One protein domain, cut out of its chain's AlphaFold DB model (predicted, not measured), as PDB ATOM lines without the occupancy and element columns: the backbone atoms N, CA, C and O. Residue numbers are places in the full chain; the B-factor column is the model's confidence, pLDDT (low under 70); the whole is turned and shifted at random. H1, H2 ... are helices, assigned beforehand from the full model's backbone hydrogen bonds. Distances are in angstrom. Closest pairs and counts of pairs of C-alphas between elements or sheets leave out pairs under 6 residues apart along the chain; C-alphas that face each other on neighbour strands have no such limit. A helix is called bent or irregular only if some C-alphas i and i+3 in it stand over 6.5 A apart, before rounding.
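Overview. This is residues 20 to 83 of the 89 residues of an uncharacterized protein of Nitrospirae bacterium (UniProt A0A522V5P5). A bent helix, H2, runs the length of the body, with H1 folded back side by side with its first arm, H2a, in a helical hairpin, and H3 packed about at right angles on its second arm, H2b. H3 packs there with residues 64 to 71, while residues 73 to 83, of which 73 to 82 belong to H3, stand free and stick out as an arm. The printed part has 64 residues with three named helices, H1, H2 and H3 in that order along the chain, and no named strand; the class is all helix. It is only just loose, close to compact, with a radius of gyration of the C-alphas of 13.3 A, and elongated, spanning 41 by 25 by 17 A.

Arrangement. H2, residues 36 to 55, was assigned as one helix by its hydrogen bonds, but it is bent: C-alphas 44 and 47 are 6.8 A apart. Its arms, H2a with residues 36 to 44 and H2b with residues 47 to 55, stand at a steep tilt of 42 degrees. H1, residues 20 to 30, touches H2a, and the closest C-alphas, those of Arg 23 and Phe 41, are 5.8 A apart. The two run opposite ways at a shallow tilt of 20 degrees and form a helical hairpin. H3, residues 64 to 82, touches H2b with residues 64 to 71 alone; the closest C-alphas, those of Thr 52 and Ser 68, are 5.8 A apart. H2b and H3 are about perpendicular, at 81 degrees. H1 and H3 are close but not clearly touching, with the closest C-alphas, those of Ile 20 and Pro 65, 6.5 A apart. H1 and H2b are apart, and so are H2a and H3. In H1, H2a, H2b and H3 every O i to N i+4 pair is within hydrogen-bond range.

Along the chain. H2a measures 12.5 A from C-alpha 36 at (98.831, 90.263, 160.601) to C-alpha 44, and H2b 12.4 A from C-alpha 47 to C-alpha 55. H1 begins with C-alpha 20 at (104.430, 105.046, 160.307) and measures 15.2 A. H3 measures 26.4 A and ends with C-alpha 82 at (110.815, 124.300, 145.569).

Size, cuts and confidence. The C-alphas of Arg 33 and Ile 82, the two farthest apart, are 42.1 A apart. Without the stretch that stands free, the body has 53 residues and spans 30 by 17 by 16 A. The printed part has no cut; the link from H1 to H2 is tight and the link from H2 to H3 is short. The mean pLDDT of the printed part is 76.2, and residues 31 to 34 and 58 to 62 are under 70.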
ATOM      1  N   ILE A  20     103.531 105.025 159.136       80.69
ATOM      2  CA  ILE A  20     104.430 105.046 160.307       80.69
ATOM      3  C   ILE A  20     103.645 105.329 161.595       80.69
ATOM      4  O   ILE A  20     103.820 104.624 162.593       80.69
ATOM      5  N   VAL A  21     102.740 106.312 161.562       80.44
ATOM      6  CA  VAL A  21     101.856 106.634 162.694       80.44
ATOM      7  C   VAL A  21     100.936 105.456 163.015       80.44
ATOM      8  O   VAL A  21     100.844 105.050 164.171       80.44
ATOM      9  N   GLY A  22     100.328 104.839 162.000       80.12
ATOM     10  CA  GLY A  22      99.467 103.667 162.147       80.12
ATOM     11  C   GLY A  22     100.200 102.472 162.754       80.12
ATOM     12  O   GLY A  22      99.645 101.792 163.612       80.12
ATOM     13  N   ARG A  23     101.481 102.264 162.422       78.12
ATOM     14  CA  ARG A  23     102.331 101.258 163.079       78.12
ATOM     15  C   ARG A  23     102.544 101.569 164.564       78.12
ATOM     16  O   ARG A  23     102.517 100.653 165.384       78.12
ATOM     17  N   GLY A  24     102.744 102.839 164.921       78.25
ATOM     18  CA  GLY A  24     102.826 103.289 166.315       78.25
ATOM     19  C   GLY A  24     101.518 103.065 167.077       78.25
ATOM     20  O   GLY A  24     101.525 102.470 168.152       78.25
ATOM     21  N   MET A  25     100.392 103.448 166.472       80.88
ATOM     22  CA  MET A  25      99.041 103.258 167.010       80.88
ATOM     23  C   MET A  25      98.722 101.770 167.218       80.88
ATOM     24  O   MET A  25      98.290 101.366 168.294       80.88
ATOM     25  N   LEU A  26      99.020 100.923 166.226       78.81
ATOM     26  CA  LEU A  26      98.866  99.469 166.317       78.81
ATOM     27  C   LEU A  26      99.728  98.876 167.429       78.81
ATOM     28  O   LEU A  26      99.290  97.953 168.112       78.81
ATOM     29  N   ARG A  27     100.936  99.405 167.648       77.50
ATOM     30  CA  ARG A  27     101.797  98.979 168.756       77.50
ATOM     31  C   ARG A  27     101.197  99.312 170.119       77.50
ATOM     32  O   ARG A  27     101.310  98.479 171.016       77.50
ATOM     33  N   LEU A  28     100.553 100.474 170.251       79.44
ATOM     34  CA  LEU A  28      99.853 100.885 171.472       79.44
ATOM     35  C   LEU A  28      98.613 100.024 171.733       79.44
ATOM     36  O   LEU A  28      98.429  99.553 172.849       79.44
ATOM     37  N   ILE A  29      97.804  99.762 170.703       80.38
ATOM     38  CA  ILE A  29      96.561  98.983 170.830       80.38
ATOM     39  C   ILE A  29      96.853  97.493 171.056       80.38
ATOM     40  O   ILE A  29      96.212  96.841 171.874       80.38
ATOM     41  N   THR A  30      97.822  96.937 170.327       74.25
ATOM     42  CA  THR A  30      98.054  95.482 170.271       74.25
ATOM     43  C   THR A  30      99.122  95.012 171.271       74.25
ATOM     44  O   THR A  30      99.399  93.817 171.351       74.25
ATOM     45  N   GLY A  31      99.752  95.922 172.026       63.81
ATOM     46  CA  GLY A  31     100.655  95.569 173.128       63.81
ATOM     47  C   GLY A  31     101.767  94.592 172.728       63.81
ATOM     48  O   GLY A  31     101.933  93.547 173.345       63.81
ATOM     49  N   ASN A  32     102.501  94.904 171.653       62.34
ATOM     50  CA  ASN A  32     103.605  94.088 171.119       62.34
ATOM     51  C   ASN A  32     103.231  92.690 170.566       62.34
ATOM     52  O   ASN A  32     104.124  91.957 170.143       62.34
ATOM     53  N   ARG A  33     101.945  92.310 170.492       60.91
ATOM     54  CA  ARG A  33     101.545  91.085 169.775       60.91
ATOM     55  C   ARG A  33     101.759  91.254 168.269       60.91
ATOM     56  O   ARG A  33     101.298  92.220 167.658       60.91
ATOM     57  N   GLN A  34     102.448  90.288 167.665       64.38
ATOM     58  CA  GLN A  34     102.627  90.207 166.216       64.38
ATOM     59  C   GLN A  34     101.296  89.827 165.553       64.38
ATOM     60  O   GLN A  34     100.980  88.656 165.385       64.38
ATOM     61  N   SER A  35     100.489  90.832 165.212       72.44
ATOM     62  CA  SER A  35      99.264  90.654 164.426       72.44
ATOM     63  C   SER A  35      99.550  90.793 162.925       72.44
ATOM     64  O   SER A  35     100.500  91.474 162.532       72.44
ATOM     65  N   ILE A  36      98.715  90.192 162.073       77.75
ATOM     66  CA  ILE A  36      98.831  90.263 160.601       77.75
ATOM     67  C   ILE A  36      98.914  91.726 160.135       77.75
ATOM     68  O   ILE A  36      99.761  92.074 159.312       77.75
ATOM     69  N   PHE A  37      98.110  92.606 160.743       75.62
ATOM     70  CA  PHE A  37      98.139  94.048 160.486       75.62
ATOM     71  C   PHE A  37      99.476  94.688 160.862       75.62
ATOM     72  O   PHE A  37     100.026  95.461 160.084       75.62
ATOM     73  N   MET A  38     100.051  94.327 162.013       75.88
ATOM     74  CA  MET A  38     101.371  94.823 162.412       75.88
ATOM     75  C   MET A  38     102.423  94.442 161.365       75.88
ATOM     76  O   MET A  38     103.223  95.288 160.974       75.88
ATOM     77  N   ASN A  39     102.399  93.200 160.872       80.31
ATOM     78  CA  ASN A  39     103.372  92.715 159.895       80.31
ATOM     79  C   ASN A  39     103.212  93.386 158.517       80.31
ATOM     80  O   ASN A  39     104.205  93.736 157.879       80.31
ATOM     81  N   ALA A  40     101.973  93.643 158.083       81.38
ATOM     82  CA  ALA A  40     101.694  94.409 156.866       81.38
ATOM     83  C   ALA A  40     102.236  95.846 156.963       81.38
ATOM     84  O   ALA A  40     102.921  96.324 156.059       81.38
ATOM     85  N   PHE A  41     102.011  96.511 158.099       78.25
ATOM     86  CA  PHE A  41     102.565  97.838 158.369       78.25
ATOM     87  C   PHE A  41     104.095  97.828 158.478       78.25
ATOM     88  O   PHE A  41     104.741  98.781 158.037       78.25
ATOM     89  N   MET A  42     104.700  96.763 159.024       76.62
ATOM     90  CA  MET A  42     106.158  96.607 159.006       76.62
ATOM     91  C   MET A  42     106.681  96.556 157.574       76.62
ATOM     92  O   MET A  42     107.527  97.378 157.244       76.62
ATOM     93  N   LYS A  43     106.122  95.693 156.718       81.38
ATOM     94  CA  LYS A  43     106.541  95.571 155.312       81.38
ATOM     95  C   LYS A  43     106.348  96.858 154.511       81.38
ATOM     96  O   LYS A  43     107.183  97.183 153.676       81.38
ATOM     97  N   LEU A  44     105.277  97.611 154.772       79.69
ATOM     98  CA  LEU A  44     105.036  98.904 154.116       79.69
ATOM     99  C   LEU A  44     106.034  99.985 154.554       79.69
ATOM    100  O   LEU A  44     106.453 100.804 153.740       79.69
ATOM    101  N   THR A  45     106.420  99.999 155.832       77.94
ATOM    102  CA  THR A  45     107.324 101.023 156.395       77.94
ATOM    103  C   THR A  45     108.804 100.647 156.292       77.94
ATOM    104  O   THR A  45     109.661 101.527 156.309       77.94
ATOM    105  N   GLU A  46     109.126  99.364 156.124       80.19
ATOM    106  CA  GLU A  46     110.484  98.850 155.931       80.19
ATOM    107  C   GLU A  46     111.275  99.520 154.804       80.19
ATOM    108  O   GLU A  46     112.389  99.959 155.087       80.19
ATOM    109  N   PRO A  47     110.770  99.656 153.560       78.88
ATOM    110  CA  PRO A  47     111.538 100.296 152.493       78.88
ATOM    111  C   PRO A  47     111.886 101.747 152.842       78.88
ATOM    112  O   PRO A  47     113.019 102.181 152.632       78.88
ATOM    113  N   VAL A  48     110.955 102.473 153.467       78.50
ATOM    114  CA  VAL A  48     111.179 103.845 153.947       78.50
ATOM    115  C   VAL A  48     112.243 103.876 155.040       78.50
ATOM    116  O   VAL A  48     113.141 104.717 155.014       78.50
ATOM    117  N   TYR A  49     112.179 102.946 155.990       77.50
ATOM    118  CA  TYR A  49     113.157 102.846 157.073       77.50
ATOM    119  C   TYR A  49     114.534 102.463 156.550       77.50
ATOM    120  O   TYR A  49     115.533 102.954 157.065       77.50
ATOM    121  N   ASN A  50     114.598 101.630 155.514       80.88
ATOM    122  CA  ASN A  50     115.848 101.227 154.895       80.88
ATOM    123  C   ASN A  50     116.502 102.405 154.160       80.88
ATOM    124  O   ASN A  50     117.691 102.655 154.336       80.88
ATOM    125  N   ILE A  51     115.713 103.200 153.425       81.12
ATOM    126  CA  ILE A  51     116.176 104.455 152.808       81.12
ATOM    127  C   ILE A  51     116.648 105.437 153.886       81.12
ATOM    128  O   ILE A  51     117.745 105.984 153.785       81.12
ATOM    129  N   THR A  52     115.865 105.612 154.951       75.62
ATOM    130  CA  THR A  52     116.205 106.515 156.061       75.62
ATOM    131  C   THR A  52     117.490 106.080 156.762       75.62
ATOM    132  O   THR A  52     118.345 106.911 157.043       75.62
ATOM    133  N   ARG A  53     117.675 104.776 156.992       75.56
ATOM    134  CA  ARG A  53     118.889 104.215 157.601       75.56
ATOM    135  C   ARG A  53     120.103 104.319 156.673       75.56
ATOM    136  O   ARG A  53     121.221 104.447 157.158       75.56
ATOM    137  N   LYS A  54     119.892 104.294 155.354       80.25
ATOM    138  CA  LYS A  54     120.942 104.514 154.351       80.25
ATOM    139  C   LYS A  54     121.371 105.985 154.282       80.25
ATOM    140  O   LYS A  54     122.553 106.253 154.119       80.25
ATOM    141  N   LEU A  55     120.427 106.916 154.433       77.38
ATOM    142  CA  LEU A  55     120.695 108.359 154.478       77.38
ATOM    143  C   LEU A  55     121.288 108.805 155.819       77.38
ATOM    144  O   LEU A  55     122.185 109.643 155.843       77.38
ATOM    145  N   VAL A  56     120.807 108.244 156.930       73.12
ATOM    146  CA  VAL A  56     121.244 108.592 158.288       73.12
ATOM    147  C   VAL A  56     121.714 107.330 159.025       73.12
ATOM    148  O   VAL A  56     121.002 106.800 159.884       73.12
ATOM    149  N   PRO A  57     122.932 106.838 158.728       70.12
ATOM    150  CA  PRO A  57     123.474 105.622 159.343       70.12
ATOM    151  C   PRO A  57     123.716 105.756 160.857       70.12
ATOM    152  O   PRO A  57     123.839 104.751 161.559       70.12
ATOM    153  N   PHE A  58     123.746 106.987 161.381       68.88
ATOM    154  CA  PHE A  58     123.913 107.281 162.808       68.88
ATOM    155  C   PHE A  58     122.658 107.002 163.649       68.88
ATOM    156  O   PHE A  58     122.759 106.825 164.863       68.88
ATOM    157  N   ALA A  59     121.477 106.906 163.034       61.66
ATOM    158  CA  ALA A  59     120.236 106.628 163.747       61.66
ATOM    159  C   ALA A  59     120.075 105.121 164.009       61.66
ATOM    160  O   ALA A  59     119.440 104.389 163.243       61.66
ATOM    161  N   LYS A  60     120.660 104.634 165.108       57.81
ATOM    162  CA  LYS A  60     120.503 103.245 165.566       57.81
ATOM    163  C   LYS A  60     119.337 103.115 166.559       57.81
ATOM    164  O   LYS A  60     119.223 103.882 167.508       57.81
ATOM    165  N   GLY A  61     118.492 102.096 166.371       69.25
ATOM    166  CA  GLY A  61     117.515 101.644 167.375       69.25
ATOM    167  C   GLY A  61     116.087 102.192 167.231       69.25
ATOM    168  O   GLY A  61     115.581 102.388 166.128       69.25
ATOM    169  N   GLY A  62     115.406 102.387 168.366       68.00
ATOM    170  CA  GLY A  62     113.975 102.726 168.444       68.00
ATOM    171  C   GLY A  62     113.577 104.096 167.882       68.00
ATOM    172  O   GLY A  62     112.388 104.372 167.768       68.00
ATOM    173  N   TRP A  63     114.551 104.923 167.493       72.75
ATOM    174  CA  TRP A  63     114.347 106.261 166.929       72.75
ATOM    175  C   TRP A  63     114.103 106.255 165.416       72.75
ATOM    176  O   TRP A  63     113.638 107.253 164.879       72.75
ATOM    177  N   VAL A  64     114.356 105.138 164.723       74.75
ATOM    178  CA  VAL A  64     114.162 105.013 163.263       74.75
ATOM    179  C   VAL A  64     112.757 105.434 162.786       74.75
ATOM    180  O   VAL A  64     112.687 106.145 161.783       74.75
ATOM    181  N   PRO A  65     111.642 105.091 163.469       73.25
ATOM    182  CA  PRO A  65     110.306 105.570 163.099       73.25
ATOM    183  C   PRO A  65     110.180 107.094 163.168       73.25
ATOM    184  O   PRO A  65     109.665 107.715 162.242       73.25
ATOM    185  N   VAL A  66     110.700 107.697 164.242       76.56
ATOM    186  CA  VAL A  66     110.685 109.150 164.457       76.56
ATOM    187  C   VAL A  66     111.542 109.839 163.401       76.56
ATOM    188  O   VAL A  66     111.110 110.804 162.780       76.56
ATOM    189  N   LEU A  67     112.726 109.297 163.125       77.50
ATOM    190  CA  LEU A  67     113.626 109.837 162.115       77.50
ATOM    191  C   LEU A  67     113.025 109.766 160.710       77.50
ATOM    192  O   LEU A  67     113.160 110.704 159.935       77.50
ATOM    193  N   SER A  68     112.333 108.671 160.396       76.31
ATOM    194  CA  SER A  68     111.655 108.495 159.107       76.31
ATOM    195  C   SER A  68     110.498 109.481 158.960       76.31
ATOM    196  O   SER A  68     110.312 110.055 157.892       76.31
ATOM    197  N   PHE A  69     109.759 109.741 160.041       81.06
ATOM    198  CA  PHE A  69     108.730 110.777 160.074       81.06
ATOM    199  C   PHE A  69     109.320 112.173 159.827       81.06
ATOM    200  O   PHE A  69     108.810 112.911 158.984       81.06
ATOM    201  N   VAL A  70     110.423 112.516 160.503       81.88
ATOM    202  CA  VAL A  70     111.133 113.792 160.306       81.88
ATOM    203  C   VAL A  70     111.674 113.905 158.881       81.88
ATOM    204  O   VAL A  70     111.525 114.955 158.263       81.88
ATOM    205  N   LEU A  71     112.242 112.831 158.326       80.44
ATOM    206  CA  LEU A  71     112.750 112.809 156.957       80.44
ATOM    207  C   LEU A  71     111.625 113.064 155.948       80.44
ATOM    208  O   LEU A  71     111.766 113.917 155.076       80.44
ATOM    209  N   ILE A  72     110.484 112.382 156.089       80.69
ATOM    210  CA  ILE A  72     109.312 112.608 155.233       80.69
ATOM    211  C   ILE A  72     108.817 114.053 155.374       80.69
ATOM    212  O   ILE A  72     108.526 114.695 154.365       80.69
ATOM    213  N   ALA A  73     108.749 114.589 156.595       79.69
ATOM    214  CA  ALA A  73     108.340 115.971 156.834       79.69
ATOM    215  C   ALA A  73     109.302 116.980 156.181       79.69
ATOM    216  O   ALA A  73     108.847 117.916 155.522       79.69
ATOM    217  N   ALA A  74     110.614 116.758 156.290       82.25
ATOM    218  CA  ALA A  74     111.639 117.578 155.652       82.25
ATOM    219  C   ALA A  74     111.532 117.530 154.122       82.25
ATOM    220  O   ALA A  74     111.576 118.573 153.472       82.25
ATOM    221  N   VAL A  75     111.311 116.345 153.538       80.56
ATOM    222  CA  VAL A  75     111.092 116.201 152.091       80.56
ATOM    223  C   VAL A  75     109.813 116.923 151.657       80.56
ATOM    224  O   VAL A  75     109.828 117.617 150.643       80.56
ATOM    225  N   ARG A  76     108.717 116.838 152.426       79.94
ATOM    226  CA  ARG A  76     107.489 117.601 152.124       79.94
ATOM    227  C   ARG A  76     107.726 119.111 152.173       79.94
ATOM    228  O   ARG A  76     107.269 119.808 151.272       79.94
ATOM    229  N   LEU A  77     108.449 119.606 153.178       81.31
ATOM    230  CA  LEU A  77     108.835 121.018 153.279       81.31
ATOM    231  C   LEU A  77     109.684 121.455 152.084       81.31
ATOM    232  O   LEU A  77     109.377 122.469 151.464       81.31
ATOM    233  N   ALA A  78     110.690 120.662 151.711       81.50
ATOM    234  CA  ALA A  78     111.525 120.933 150.547       81.50
ATOM    235  C   ALA A  78     110.694 120.996 149.256       81.50
ATOM    236  O   ALA A  78     110.872 121.914 148.462       81.50
ATOM    237  N   ILE A  79     109.734 120.081 149.073       77.94
ATOM    238  CA  ILE A  79     108.821 120.106 147.921       77.94
ATOM    239  C   ILE A  79     107.980 121.386 147.912       77.94
ATOM    240  O   ILE A  79     107.844 121.989 146.856       77.94
ATOM    241  N   ILE A  80     107.435 121.820 149.052       78.38
ATOM    242  CA  ILE A  80     106.630 123.052 149.133       78.38
ATOM    243  C   ILE A  80     107.482 124.293 148.843       78.38
ATOM    244  O   ILE A  80     107.005 125.216 148.196       78.38
ATOM    245  N   ILE A  81     108.735 124.326 149.300       80.38
ATOM    246  CA  ILE A  81     109.643 125.457 149.064       80.38
ATOM    247  C   ILE A  81     110.074 125.522 147.593       80.38
ATOM    248  O   ILE A  81     110.113 126.606 147.020       80.38
ATOM    249  N   ILE A  82     110.386 124.377 146.977       78.50
ATOM    250  CA  ILE A  82     110.815 124.300 145.569       78.50
ATOM    251  C   ILE A  82     109.621 124.490 144.620       78.50
ATOM    252  O   ILE A  82     109.754 125.117 143.572       78.50
ATOM    253  N   PHE A  83     108.448 123.971 144.990       71.44
ATOM    254  CA  PHE A  83     107.197 124.070 144.237       71.44
ATOM    255  C   PHE A  83     106.108 124.732 145.094       71.44
ATOM    256  O   PHE A  83     105.160 124.060 145.523       71.44
TER     257      PHE A  83